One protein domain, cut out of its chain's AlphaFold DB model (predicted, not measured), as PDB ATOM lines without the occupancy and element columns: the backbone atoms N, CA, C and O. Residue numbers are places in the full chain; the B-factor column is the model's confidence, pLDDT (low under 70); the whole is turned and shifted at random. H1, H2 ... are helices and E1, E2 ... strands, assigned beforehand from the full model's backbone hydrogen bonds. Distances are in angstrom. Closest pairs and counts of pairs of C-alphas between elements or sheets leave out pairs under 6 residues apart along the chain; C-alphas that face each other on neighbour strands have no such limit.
ATOM      1  N   LYS A  47      64.879 100.787  49.424       80.00
ATOM      2  CA  LYS A  47      64.340  99.890  48.403       80.00
ATOM      3  C   LYS A  47      65.456  99.097  47.736       80.00
ATOM      4  O   LYS A  47      66.468  99.643  47.318       80.00
ATOM      5  N   GLY A  48      65.231  97.797  47.603       83.38
ATOM      6  CA  GLY A  48      65.985  96.935  46.712       83.38
ATOM      7  C   GLY A  48      65.234  96.716  45.409       83.38
ATOM      8  O   GLY A  48      64.010  96.597  45.404       83.38
ATOM      9  N   ILE A  49      65.960  96.658  44.304       87.12
ATOM     10  CA  ILE A  49      65.407  96.402  42.978       87.12
ATOM     11  C   ILE A  49      65.836  95.006  42.551       87.12
ATOM     12  O   ILE A  49      67.024  94.691  42.548       87.12
ATOM     13  N   VAL A  50      64.876  94.161  42.189       87.50
ATOM     14  CA  VAL A  50      65.171  92.861  41.587       87.50
ATOM     15  C   VAL A  50      65.713  93.091  40.183       87.50
ATOM     16  O   VAL A  50      65.039  93.692  39.350       87.50
ATOM     17  N   VAL A  51      66.913  92.593  39.917       89.31
ATOM     18  CA  VAL A  51      67.566  92.664  38.610       89.31
ATOM     19  C   VAL A  51      67.749  91.250  38.082       89.31
ATOM     20  O   VAL A  51      68.219  90.373  38.806       89.31
ATOM     21  N   LEU A  52      67.361  91.032  36.828       88.62
ATOM     22  CA  LEU A  52      67.628  89.799  36.095       88.62
ATOM     23  C   LEU A  52      68.878  89.983  35.232       88.62
ATOM     24  O   LEU A  52      68.877  90.817  34.328       88.62
ATOM     25  N   ASP A  53      69.909  89.179  35.475       85.75
ATOM     26  CA  ASP A  53      71.089  89.098  34.612       85.75
ATOM     27  C   ASP A  53      71.495  87.632  34.398       85.75
ATOM     28  O   ASP A  53      71.600  86.855  35.348       85.75
ATOM     29  N   LYS A  54      71.674  87.246  33.126       83.81
ATOM     30  CA  LYS A  54      72.024  85.879  32.677       83.81
ATOM     31  C   LYS A  54      71.268  84.774  33.437       83.81
ATOM     32  O   LYS A  54      71.881  83.880  34.016       83.81
ATOM     33  N   ASP A  55      69.938  84.868  33.465       82.56
ATOM     34  CA  ASP A  55      69.007  83.941  34.141       82.56
ATOM     35  C   ASP A  55      69.050  83.891  35.676       82.56
ATOM     36  O   ASP A  55      68.310  83.108  36.287       82.56
ATOM     37  N   ASN A  56      69.853  84.744  36.308       83.75
ATOM     38  CA  ASN A  56      69.943  84.861  37.754       83.75
ATOM     39  C   ASN A  56      69.289  86.153  38.239       83.75
ATOM     40  O   ASN A  56      69.423  87.215  37.631       83.75
ATOM     41  N   TYR A  57      68.576  86.044  39.357       86.88
ATOM     42  CA  TYR A  57      67.954  87.183  40.013       86.88
ATOM     43  C   TYR A  57      68.833  87.677  41.157       86.88
ATOM     44  O   TYR A  57      69.217  86.907  42.040       86.88
ATOM     45  N   TYR A  58      69.078  88.980  41.160       87.06
ATOM     46  CA  TYR A  58      69.849  89.684  42.173       87.06
ATOM     47  C   TYR A  58      69.011  90.794  42.784       87.06
ATOM     48  O   TYR A  58      68.089  91.307  42.151       87.06
ATOM     49  N   LEU A  59      69.342  91.188  44.008       86.44
ATOM     50  CA  LEU A  59      68.761  92.368  44.624       86.44
ATOM     51  C   LEU A  59      69.787  93.500  44.592       86.44
ATOM     52  O   LEU A  59      70.797  93.441  45.290       86.44
ATOM     53  N   LYS A  60      69.525  94.520  43.776       87.50
ATOM     54  CA  LYS A  60      70.311  95.752  43.713       87.50
ATOM     55  C   LYS A  60      69.853  96.699  44.819       87.50
ATOM     56  O   LYS A  60      68.690  97.101  44.819       87.50
ATOM     57  N   LEU A  61      70.743  97.062  45.736       81.50
ATOM     58  CA  LEU A  61      70.494  98.038  46.799       81.50
ATOM     59  C   LEU A  61      71.270  99.328  46.545       81.50
ATOM     60  O   LEU A  61      72.405  99.273  46.077       81.50
ATOM     61  N   TYR A  62      70.668 100.457  46.911       78.19
ATOM     62  CA  TYR A  62      71.343 101.746  47.045       78.19
ATOM     63  C   TYR A  62      71.456 102.032  48.539       78.19
ATOM     64  O   TYR A  62      70.432 102.128  49.215       78.19
ATOM     65  N   VAL A  63      72.680 102.078  49.057       74.81
ATOM     66  CA  VAL A  63      72.945 102.243  50.489       74.81
ATOM     67  C   VAL A  63      73.842 103.452  50.675       74.81
ATOM     68  O   VAL A  63      74.916 103.501  50.082       74.81
ATOM     69  N   ASP A  64      73.425 104.411  51.497       72.75
ATOM     70  CA  ASP A  64      74.268 105.563  51.822       72.75
ATOM     71  C   ASP A  64      75.521 105.097  52.588       72.75
ATOM     72  O   ASP A  64      75.407 104.310  53.528       72.75
ATOM     73  N   PHE A  65      76.708 105.587  52.221       70.12
ATOM     74  CA  PHE A  65      77.993 105.235  52.839       70.12
ATOM     75  C   PHE A  65      77.997 105.443  54.347       70.12
ATOM     76  O   PHE A  65      78.557 104.625  55.067       70.12
ATOM     77  N   GLU A  66      77.365 106.519  54.820       66.94
ATOM     78  CA  GLU A  66      77.281 106.839  56.249       66.94
ATOM     79  C   GLU A  66      76.552 105.755  57.049       66.94
ATOM     80  O   GLU A  66      76.830 105.580  58.231       66.94
ATOM     81  N   ASN A  67      75.663 104.998  56.399       66.88
ATOM     82  CA  ASN A  67      74.904 103.928  57.035       66.88
ATOM     83  C   ASN A  67      75.653 102.584  57.040       66.88
ATOM     84  O   ASN A  67      75.170 101.620  57.633       66.88
ATOM     85  N   ILE A  68      76.793 102.476  56.348       70.19
ATOM     86  CA  ILE A  68      77.569 101.236  56.255       70.19
ATOM     87  C   ILE A  68      78.496 101.151  57.463       70.19
ATOM     88  O   ILE A  68      79.558 101.768  57.495       70.19
ATOM     89  N   GLU A  69      78.123 100.341  58.449       64.75
ATOM     90  CA  GLU A  69      78.935 100.164  59.655       64.75
ATOM     91  C   GLU A  69      80.123  99.239  59.406       64.75
ATOM     92  O   GLU A  69      81.234  99.478  59.881       64.75
ATOM     93  N   THR A  70      79.910  98.133  58.689       64.56
ATOM     94  CA  THR A  70      80.972  97.157  58.418       64.56
ATOM     95  C   THR A  70      80.667  96.345  57.163       64.56
ATOM     96  O   THR A  70      79.564  95.829  56.996       64.56
ATOM     97  N   ILE A  71      81.676  96.167  56.310       65.31
ATOM     98  CA  ILE A  71      81.677  95.173  55.231       65.31
ATOM     99  C   ILE A  71      82.624  94.051  55.656       65.31
ATOM    100  O   ILE A  71      83.816  94.279  55.852       65.31
ATOM    101  N   ILE A  72      82.108  92.833  55.812       61.12
ATOM    102  CA  ILE A  72      82.900  91.675  56.239       61.12
ATOM    103  C   ILE A  72      83.175  90.799  55.021       61.12
ATOM    104  O   ILE A  72      82.246  90.324  54.365       61.12
ATOM    105  N   ASN A  73      84.462  90.561  54.738       55.19
ATOM    106  CA  ASN A  73      84.952  89.625  53.718       55.19
ATOM    107  C   ASN A  73      84.327  89.801  52.318       55.19
ATOM    108  O   ASN A  73      84.179  88.819  51.592       55.19
ATOM    109  N   ASN A  74      83.925  91.025  51.950       57.34
ATOM    110  CA  ASN A  74      83.189  91.339  50.713       57.34
ATOM    111  C   ASN A  74      81.915  90.502  50.497       57.34
ATOM    112  O   ASN A  74      81.412  90.425  49.381       57.34
ATOM    113  N   SER A  75      81.404  89.866  51.550       56.41
ATOM    114  CA  SER A  75      80.322  88.891  51.473       56.41
ATOM    115  C   SER A  75      79.144  89.250  52.359       56.41
ATOM    116  O   SER A  75      78.079  88.697  52.134       56.41
ATOM    117  N   SER A  76      79.294  90.176  53.311       60.94
ATOM    118  CA  SER A  76      78.192  90.667  54.146       60.94
ATOM    119  C   SER A  76      78.360  92.130  54.540       60.94
ATOM    120  O   SER A  76      79.483  92.614  54.673       60.94
ATOM    121  N   ILE A  77      77.234  92.834  54.677       63.88
ATOM    122  CA  ILE A  77      77.163  94.255  55.033       63.88
ATOM    123  C   ILE A  77      76.291  94.434  56.269       63.88
ATOM    124  O   ILE A  77      75.176  93.924  56.299       63.88
ATOM    125  N   LEU A  78      76.796  95.178  57.248       64.69
ATOM    126  CA  LEU A  78      76.061  95.646  58.416       64.69
ATOM    127  C   LEU A  78      75.620  97.097  58.173       64.69
ATOM    128  O   LEU A  78      76.457  97.927  57.810       64.69
ATOM    129  N   ILE A  79      74.325  97.389  58.337       62.66
ATOM    130  CA  ILE A  79      73.752  98.719  58.078       62.66
ATOM    131  C   ILE A  79      72.919  99.168  59.291       62.66
ATOM    132  O   ILE A  79      71.912  98.528  59.587       62.66
ATOM    133  N   ASN A  80      73.289 100.297  59.909       54.06
ATOM    134  CA  ASN A  80      72.537 101.036  60.942       54.06
ATOM    135  C   ASN A  80      72.002 100.216  62.134       54.06
ATOM    136  O   ASN A  80      70.785 100.071  62.262       54.06
ATOM    137  N   GLU A  81      72.885  99.735  63.016       51.41
ATOM    138  CA  GLU A  81      72.634  99.061  64.312       51.41
ATOM    139  C   GLU A  81      71.733  97.806  64.288       51.41
ATOM    140  O   GLU A  81      71.683  97.033  65.249       51.41
ATOM    141  N   ASP A  82      71.049  97.550  63.179       51.09
ATOM    142  CA  ASP A  82      70.302  96.347  62.908       51.09
ATOM    143  C   ASP A  82      71.227  95.335  62.210       51.09
ATOM    144  O   ASP A  82      71.827  95.590  61.162       51.09
ATOM    145  N   ASN A  83      71.330  94.132  62.781       53.03
ATOM    146  CA  ASN A  83      72.140  93.046  62.226       53.03
ATOM    147  C   ASN A  83      71.512  92.480  60.947       53.03
ATOM    148  O   ASN A  83      70.830  91.451  60.960       53.03
ATOM    149  N   TYR A  84      71.753  93.145  59.827       57.12
ATOM    150  CA  TYR A  84      71.371  92.672  58.509       57.12
ATOM    151  C   TYR A  84      72.499  91.811  57.939       57.12
ATOM    152  O   TYR A  84      73.642  92.238  57.874       57.12
ATOM    153  N   GLN A  85      72.205  90.562  57.566       57.78
ATOM    154  CA  GLN A  85      73.180  89.668  56.937       57.78
ATOM    155  C   GLN A  85      72.710  89.320  55.533       57.78
ATOM    156  O   GLN A  85      71.713  88.625  55.342       57.78
ATOM    157  N   TYR A  86      73.453  89.803  54.547       66.00
ATOM    158  CA  TYR A  86      73.195  89.536  53.144       66.00
ATOM    159  C   TYR A  86      74.436  88.981  52.480       66.00
ATOM    160  O   TYR A  86      75.507  89.521  52.703       66.00
ATOM    161  N   ASN A  87      74.279  87.978  51.616       70.31
ATOM    162  CA  ASN A  87      75.369  87.513  50.767       70.31
ATOM    163  C   ASN A  87      75.574  88.499  49.612       70.31
ATOM    164  O   ASN A  87      74.750  88.567  48.693       70.31
ATOM    165  N   ILE A  88      76.661  89.262  49.670       74.50
ATOM    166  CA  ILE A  88      77.078  90.189  48.617       74.50
ATOM    167  C   ILE A  88      77.713  89.388  47.477       74.50
ATOM    168  O   ILE A  88      78.586  88.552  47.698       74.50
ATOM    169  N   ILE A  89      77.262  89.648  46.252       79.25
ATOM    170  CA  ILE A  89      77.841  89.096  45.021       79.25
ATOM    171  C   ILE A  89      78.895  90.051  44.481       79.25
ATOM    172  O   ILE A  89      79.989  89.637  44.105       79.25
ATOM    173  N   SER A  90      78.548  91.332  44.425       77.88
ATOM    174  CA  SER A  90      79.442  92.387  43.984       77.88
ATOM    175  C   SER A  90      79.023  93.728  44.569       77.88
ATOM    176  O   SER A  90      77.871  93.945  44.964       77.88
ATOM    177  N   ILE A  91      79.992  94.630  44.611       75.00
ATOM    178  CA  ILE A  91      79.825  96.030  44.971       75.00
ATOM    179  C   ILE A  91      80.198  96.819  43.719       75.00
ATOM    180  O   ILE A  91      81.158  96.461  43.040       75.00
ATOM    181  N   SER A  92      79.417  97.835  43.366       73.19
ATOM    182  CA  SER A  92      79.771  98.706  42.242       73.19
ATOM    183  C   SER A  92      81.084  99.431  42.536       73.19
ATOM    184  O   SER A  92      81.178 100.129  43.547       73.19
ATOM    185  N   ASP A  93      82.057  99.306  41.629       61.94
ATOM    186  CA  ASP A  93      83.319 100.058  41.681       61.94
ATOM    187  C   ASP A  93      83.094 101.558  41.464       61.94
ATOM    188  O   ASP A  93      83.865 102.391  41.944       61.94
ATOM    189  N   LEU A  94      82.026 101.924  40.745       53.16
ATOM    190  CA  LEU A  94      81.683 103.320  40.565       53.16
ATOM    191  C   LEU A  94      80.888 103.828  41.766       53.16
ATOM    192  O   LEU A  94      79.726 103.463  41.972       53.16
ATOM    193  N   LEU A  95      81.523 104.762  42.474       50.34
ATOM    194  CA  LEU A  95      80.908 105.912  43.136       50.34
ATOM    195  C   LEU A  95      80.181 106.765  42.079       50.34
ATOM    196  O   LEU A  95      80.565 107.894  41.786       50.34
ATOM    197  N   GLU A  96      79.201 106.189  41.383       45.00
ATOM    198  CA  GLU A  96      78.545 106.838  40.251       45.00
ATOM    199  C   GLU A  96      77.412 107.741  40.734       45.00
ATOM    200  O   GLU A  96      76.233 107.474  40.526       45.00
ATOM    201  N   SER A  97      77.778 108.828  41.399       42.81
ATOM    202  CA  SER A  97      77.232 110.142  41.082       42.81
ATOM    203  C   SER A  97      78.145 111.203  41.677       42.81
ATOM    204  O   SER A  97      78.598 111.104  42.811       42.81
ATOM    205  N   ASN A  98      78.386 112.269  40.920       45.38
ATOM    206  CA  ASN A  98      79.122 113.441  41.392       45.38
ATOM    207  C   ASN A  98      78.382 114.221  42.506       45.38
ATOM    208  O   ASN A  98      78.754 115.362  42.771       45.38
ATOM    209  N   TYR A  99      77.330 113.651  43.115       48.16
ATOM    210  CA  TYR A  99      76.461 114.342  44.063       48.16
ATOM    211  C   TYR A  99      75.998 113.537  45.284       48.16
ATOM    212  O   TYR A  99      75.579 114.197  46.226       48.16
ATOM    213  N   ASP A 100      76.145 112.206  45.363       53.03
ATOM    214  CA  ASP A 100      75.685 111.471  46.550       53.03
ATOM    215  C   ASP A 100      76.611 110.350  47.037       53.03
ATOM    216  O   ASP A 100      77.118 109.513  46.285       53.03
ATOM    217  N   ASN A 101      76.737 110.322  48.364       65.62
ATOM    218  CA  ASN A 101      77.429 109.347  49.193       65.62
ATOM    219  C   ASN A 101      76.688 107.999  49.220       65.62
ATOM    220  O   ASN A 101      76.410 107.505  50.307       65.62
ATOM    221  N   TYR A 102      76.383 107.367  48.087       66.50
ATOM    222  CA  TYR A 102      75.817 106.013  48.084       66.50
ATOM    223  C   TYR A 102      76.733 104.986  47.429       66.50
ATOM    224  O   TYR A 102      77.466 105.259  46.480       66.50
ATOM    225  N   GLN A 103      76.620 103.754  47.909       75.19
ATOM    226  CA  GLN A 103      77.235 102.577  47.335       75.19
ATOM    227  C   GLN A 103      76.161 101.595  46.876       75.19
ATOM    228  O   GLN A 103      75.143 101.375  47.538       75.19
ATOM    229  N   ILE A 104      76.388 101.010  45.703       79.50
ATOM    230  CA  ILE A 104      75.467 100.047  45.110       79.50
ATOM    231  C   ILE A 104      75.941  98.635  45.440       79.50
ATOM    232  O   ILE A 104      77.061  98.255  45.092       79.50
ATOM    233  N   PHE A 105      75.052  97.847  46.041       80.62
ATOM    234  CA  PHE A 105      75.292  96.444  46.372       80.62
ATOM    235  C   PHE A 105      74.418  95.530  45.526       80.62
ATOM    236  O   PHE A 105      73.221  95.772  45.370       80.62
ATOM    237  N   TYR A 106      75.001  94.441  45.037       85.19
ATOM    238  CA  TYR A 106      74.273  93.347  44.412       85.19
ATOM    239  C   TYR A 106      74.254  92.165  45.369       85.19
ATOM    240  O   TYR A 106      75.293  91.578  45.670       85.19
ATOM    241  N   LEU A 107      73.068  91.820  45.861       82.69
ATOM    242  CA  LEU A 107      72.876  90.734  46.813       82.69
ATOM    243  C   LEU A 107      72.301  89.491  46.140       82.69
ATOM    244  O   LEU A 107      71.459  89.575  45.239       82.69
ATOM    245  N   GLN A 108      72.712  88.325  46.632       79.62
ATOM    246  CA  GLN A 108      72.182  87.047  46.179       79.62
ATOM    247  C   GLN A 108      70.757  86.819  46.683       79.62
ATOM    248  O   GLN A 108      70.478  86.898  47.879       79.62
ATOM    249  N   ILE A 109      69.860  86.438  45.771       78.56
ATOM    250  CA  ILE A 109      68.545  85.905  46.124       78.56
ATOM    251  C   ILE A 109      68.650  84.381  46.214       78.56
ATOM    252  O   ILE A 109      68.839  83.704  45.205       78.56
ATOM    253  N   LEU A 110      68.522  83.829  47.421       71.44
ATOM    254  CA  LEU A 110      68.526  82.378  47.625       71.44
ATOM    255  C   LEU A 110      67.219  81.760  47.109       71.44
ATOM    256  O   LEU A 110      66.130  82.209  47.465       71.44
ATOM    257  N   ASN A 111      67.337  80.697  46.307       72.31
ATOM    258  CA  ASN A 111      66.218  79.938  45.732       72.31
ATOM    259  C   ASN A 111      65.167  80.820  45.020       72.31
ATOM    260  O   ASN A 111      63.989  80.804  45.394       72.31
ATOM    261  N   PRO A 112      65.561  81.597  43.995       74.44
ATOM    262  CA  PRO A 112      64.657  82.520  43.324       74.44
ATOM    263  C   PRO A 112      63.489  81.770  42.671       74.44
ATOM    264  O   PRO A 112      63.682  80.864  41.861       74.44
ATOM    265  N   ASN A 113      62.256  82.172  42.986       76.69
ATOM    266  CA  ASN A 113      61.084  81.674  42.274       76.69
ATOM    267  C   ASN A 113      60.860  82.520  41.014       76.69
ATOM    268  O   ASN A 113      60.334  83.632  41.099       76.69
ATOM    269  N   LYS A 114      61.232  81.972  39.853       77.44
ATOM    270  CA  LYS A 114      61.150  82.658  38.552       77.44
ATOM    271  C   LYS A 114      59.736  83.122  38.179       77.44
ATOM    272  O   LYS A 114      59.610  84.066  37.415       77.44
ATOM    273  N   ASN A 115      58.693  82.504  38.734       77.50
ATOM    274  CA  ASN A 115      57.303  82.880  38.458       77.50
ATOM    275  C   ASN A 115      56.839  84.095  39.277       77.50
ATOM    276  O   ASN A 115      55.798  84.667  38.979       77.50
ATOM    277  N   LEU A 116      57.565  84.444  40.343       73.62
ATOM    278  CA  LEU A 116      57.214  85.535  41.259       73.62
ATOM    279  C   LEU A 116      58.178  86.719  41.162       73.62
ATOM    280  O   LEU A 116      57.820  87.837  41.519       73.62
ATOM    281  N   LEU A 117      59.408  86.471  40.716       81.12
ATOM    282  CA  LEU A 117      60.416  87.501  40.522       81.12
ATOM    283  C   LEU A 117      60.290  88.065  39.114       81.12
ATOM    284  O   LEU A 117      60.416  87.339  38.132       81.12
ATOM    285  N   VAL A 118      60.058  89.370  39.039       82.00
ATOM    286  CA  VAL A 118      60.013  90.121  37.786       82.00
ATOM    287  C   VAL A 118      61.165  91.115  37.805       82.00
ATOM    288  O   VAL A 118      61.467  91.704  38.847       82.00
ATOM    289  N   ASN A 119      61.821  91.294  36.661       85.38
ATOM    290  CA  ASN A 119      62.855  92.311  36.524       85.38
ATOM    291  C   ASN A 119      62.288  93.700  36.868       85.38
ATOM    292  O   ASN A 119      61.159  94.020  36.499       85.38
ATOM    293  N   ASN A 120      63.076  94.518  37.560       84.12
ATOM    294  CA  ASN A 120      62.711  95.833  38.094       84.12
ATOM    295  C   ASN A 120      61.639  95.832  39.201       84.12
ATOM    296  O   ASN A 120      61.124  96.897  39.548       84.12
ATOM    297  N   LEU A 121      61.311  94.679  39.798       85.00
ATOM    298  CA  LEU A 121      60.431  94.643  40.969       85.00
ATOM    299  C   LEU A 121      61.086  95.387  42.140       85.00
ATOM    300  O   LEU A 121      62.192  95.052  42.565       85.00
ATOM    301  N   VAL A 122      60.379  96.379  42.680       85.06
ATOM    302  CA  VAL A 122      60.851  97.194  43.803       85.06
ATOM    303  C   VAL A 122      60.370  96.594  45.121       85.06
ATOM    304  O   VAL A 122      59.177  96.406  45.349       85.06
ATOM    305  N   ILE A 123      61.309  96.321  46.016       80.25
ATOM    306  CA  ILE A 123      61.106  95.610  47.276       80.25
ATOM    307  C   ILE A 123      61.607  96.485  48.415       80.25
ATOM    308  O   ILE A 123      62.640  97.131  48.295       80.25
ATOM    309  N   ASN A 124      60.893  96.527  49.537       78.00
ATOM    310  CA  ASN A 124      61.428  97.172  50.730       78.00
ATOM    311  C   ASN A 124      62.446  96.222  51.374       78.00
ATOM    312  O   ASN A 124      62.050  95.178  51.898       78.00
ATOM    313  N   TYR A 125      63.742  96.547  51.313       71.56
ATOM    314  CA  TYR A 125      64.761  95.630  51.827       71.56
ATOM    315  C   TYR A 125      64.699  95.510  53.354       71.56
ATOM    316  O   TYR A 125      64.969  94.426  53.860       71.56
ATOM    317  N   LYS A 126      64.186  96.526  54.073       66.19
ATOM    318  CA  LYS A 126      63.894  96.460  55.521       66.19
ATOM    319  C   LYS A 126      62.913  95.335  55.890       66.19
ATOM    320  O   LYS A 126      62.854  94.891  57.028       66.19
ATOM    321  N   ILE A 127      62.099  94.864  54.944       59.94
ATOM    322  CA  ILE A 127      61.202  93.725  55.194       59.94
ATOM    323  C   ILE A 127      61.948  92.396  55.046       59.94
ATOM    324  O   ILE A 127      61.664  91.454  55.777       59.94
ATOM    325  N   LEU A 128      62.942  92.345  54.158       61.25
ATOM    326  CA  LEU A 128      63.809  91.179  53.960       61.25
ATOM    327  C   LEU A 128      64.740  90.932  55.141       61.25
ATOM    328  O   LEU A 128      65.208  89.814  55.326       61.25
ATOM    329  N   THR A 129      65.031  91.988  55.893       55.59
ATOM    330  CA  THR A 129      65.809  91.915  57.120       55.59
ATOM    331  C   THR A 129      64.990  91.541  58.348       55.59
ATOM    332  O   THR A 129      65.531  91.001  59.314       55.59
ATOM    333  N   GLY A 130      63.680  91.803  58.330       55.38
ATOM    334  CA  GLY A 130      62.755  91.231  59.299       55.38
ATOM    335  C   GLY A 130      62.745  89.702  59.200       55.38
ATOM    336  O   GLY A 130      63.271  89.111  58.262       55.38
ATOM    337  N   ARG A 131      62.085  89.009  60.135       54.28
ATOM    338  CA  ARG A 131      61.973  87.530  60.119       54.28
ATOM    339  C   ARG A 131      61.245  86.953  58.881       54.28
ATOM    340  O   ARG A 131      60.923  85.766  58.859       54.28
ATOM    341  N   GLU A 132      60.916  87.765  57.877       65.06
ATOM    342  CA  GLU A 132      60.210  87.353  56.670       65.06
ATOM    343  C   GLU A 132      61.175  87.134  55.504       65.06
ATOM    344  O   GLU A 132      61.880  88.036  55.066       65.06
ATOM    345  N   SER A 133      61.169  85.923  54.942       69.81
ATOM    346  CA  SER A 133      61.951  85.643  53.740       69.81
ATOM    347  C   SER A 133      61.428  86.428  52.533       69.81
ATOM    348  O   SER A 133      60.218  86.609  52.367       69.81
ATOM    349  N   LEU A 134      62.332  86.810  51.628       73.00
ATOM    350  CA  LEU A 134      62.016  87.491  50.363       73.00
ATOM    351  C   LEU A 134      60.865  86.837  49.594       73.00
ATOM    352  O   LEU A 134      59.938  87.507  49.149       73.00
ATOM    353  N   ILE A 135      60.891  85.510  49.477       72.50
ATOM    354  CA  ILE A 135      59.857  84.752  48.765       72.50
ATOM    355  C   ILE A 135      58.502  84.884  49.469       72.50
ATOM    356  O   ILE A 135      57.473  84.993  48.802       72.50
ATOM    357  N   LYS A 136      58.478  84.871  50.807       72.88
ATOM    358  CA  LYS A 136      57.251  85.057  51.589       72.88
ATOM    359  C   LYS A 136      56.698  86.472  51.402       72.88
ATOM    360  O   LYS A 136      55.498  86.611  51.177       72.88
ATOM    361  N   TYR A 137      57.562  87.483  51.425       75.12
ATOM    362  CA  TYR A 137      57.183  88.871  51.177       75.12
ATOM    363  C   TYR A 137      56.584  89.067  49.777       75.12
ATOM    364  O   TYR A 137      55.484  89.597  49.642       75.12
ATOM    365  N   ILE A 138      57.245  88.557  48.734       74.50
ATOM    366  CA  ILE A 138      56.746  88.668  47.356       74.50
ATOM    367  C   ILE A 138      55.396  87.959  47.207       74.50
ATOM    368  O   ILE A 138      54.472  88.511  46.618       74.50
ATOM    369  N   LYS A 139      55.240  86.762  47.790       77.25
ATOM    370  CA  LYS A 139      53.953  86.044  47.789       77.25
ATOM    371  C   LYS A 139      52.821  86.842  48.433       77.25
ATOM    372  O   LYS A 139      51.675  86.606  48.069       77.25
ATOM    373  N   LYS A 140      53.124  87.710  49.400       77.31
ATOM    374  CA  LYS A 140      52.132  88.576  50.037       77.31
ATOM    375  C   LYS A 140      51.694  89.683  49.081       77.31
ATOM    376  O   LYS A 140      50.506  89.809  48.844       77.31
ATOM    377  N   ILE A 141      52.646  90.395  48.475       72.94
ATOM    378  CA  ILE A 141      52.340  91.509  47.562       72.94
ATOM    379  C   ILE A 141      51.633  91.035  46.292       72.94
ATOM    380  O   ILE A 141      50.726  91.695  45.825       72.94
ATOM    381  N   VAL A 142      52.040  89.901  45.715       68.19
ATOM    382  CA  VAL A 142      51.454  89.401  44.454       68.19
ATOM    383  C   VAL A 142      50.026  88.860  44.649       68.19
ATOM    384  O   VAL A 142      49.308  88.652  43.676       68.19
ATOM    385  N   LYS A 143      49.618  88.583  45.894       59.75
ATOM    386  CA  LYS A 143      48.264  88.116  46.231       59.75
ATOM    387  C   LYS A 143      47.312  89.236  46.661       59.75
ATOM    388  O   LYS A 143      46.125  88.945  46.802       59.75
ATOM    389  N   GLU A 144      47.825  90.437  46.914       47.44
ATOM    390  CA  GLU A 144      47.044  91.659  47.160       47.44
ATOM    391  C   GLU A 144      46.765  92.375  45.830       47.44
ATOM    392  O   GLU A 144      45.643  92.909  45.693       47.44
TER     393      GLU A 144
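This is residues 47 to 144 of the 144 residues of an uncharacterized protein of Clostridium sp. CAG:762 (UniProt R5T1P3). A strongly twisted sheet of five antiparallel strands makes the body; the small hairpin E3 and E4 folds back over its E5 and E6 end, and the short helix H1 covers E1 towards the other end. H2 and the tail after it extend beyond the E7 edge, and the loop at residues 95 to 100 lies at the far end of the longest axis. The 98 printed residues hold seven named strands and then two named helices, in the order E1 E2 E3 E4 E5 E6 E7 H1 H2; the sheet runs E5 E6 E2 E1 E7, and the class is mixed, helices and strands. The whole is compact, with a radius of gyration of the C-alphas of 13.5 A and spans of 38 by 29 by 25 A.

E1, residues 47 to 53, begins at C-alpha 47 (64.340, 99.890, 48.403) and is 18.8 A long. E2, residues 56 to 64, is the longest strand at 25.4 A and ends at C-alpha 64 (74.268, 105.563, 51.822). E3 is residues 68 to 72, E4 residues 76 to 79 and E5 residues 88 to 91. E6, residues 102 to 108, is 19.4 A long. E7 is residues 122 to 124, and H1, residues 125 to 129, follows directly. H2, residues 134 to 141, is 10.8 A long and ends at C-alpha 141 (52.340, 91.509, 47.562).

E1 and E2 form an antiparallel hairpin at 145 degrees, with N 51 and O 58 2.8 A apart. E7, an edge strand, is antiparallel to E1, with N 48 and O 123 at 2.8 A. On the other side of E2, E6 is antiparallel to it at 153 degrees, with N 61 and O 105 at 2.8 A. E5, the other edge strand, forms a hairpin with E6, with N 89 and O 106 at 2.8 A. E3 and E4 form a separate hairpin at 164 degrees, with N 72 and O 76 at 2.9 A. E2 and E3 meet only through their link. The closest C-alphas of E4 and E5, Ser 76 and Ile 88, are 5.7 A apart. E2 and E4 are only just apart, at 8.4 A. H1 is on the five-stranded sheet, over E1, and its height over the sheet is 9.2 A. H2 only grazes that sheet, with residues 134 to 141. H1 and H2 touch only at the corner by their link, where the C-alphas of Leu 128 and Leu 134 are 5.5 A apart. Every O i to N i+4 pair in H1 and H2 is within hydrogen-bond range.

The C-alphas farthest apart, those of Asn 98 and Lys 143, are 40.2 A apart. The printed part has no cut. The link from E6 to E7, residues 109 to 121, is long. The mean pLDDT of the printed part is 70.5, and 41 residues are under 70: 66 to 67, 69 to 86, 93 to 102, 126 to 133 and 142 to 144.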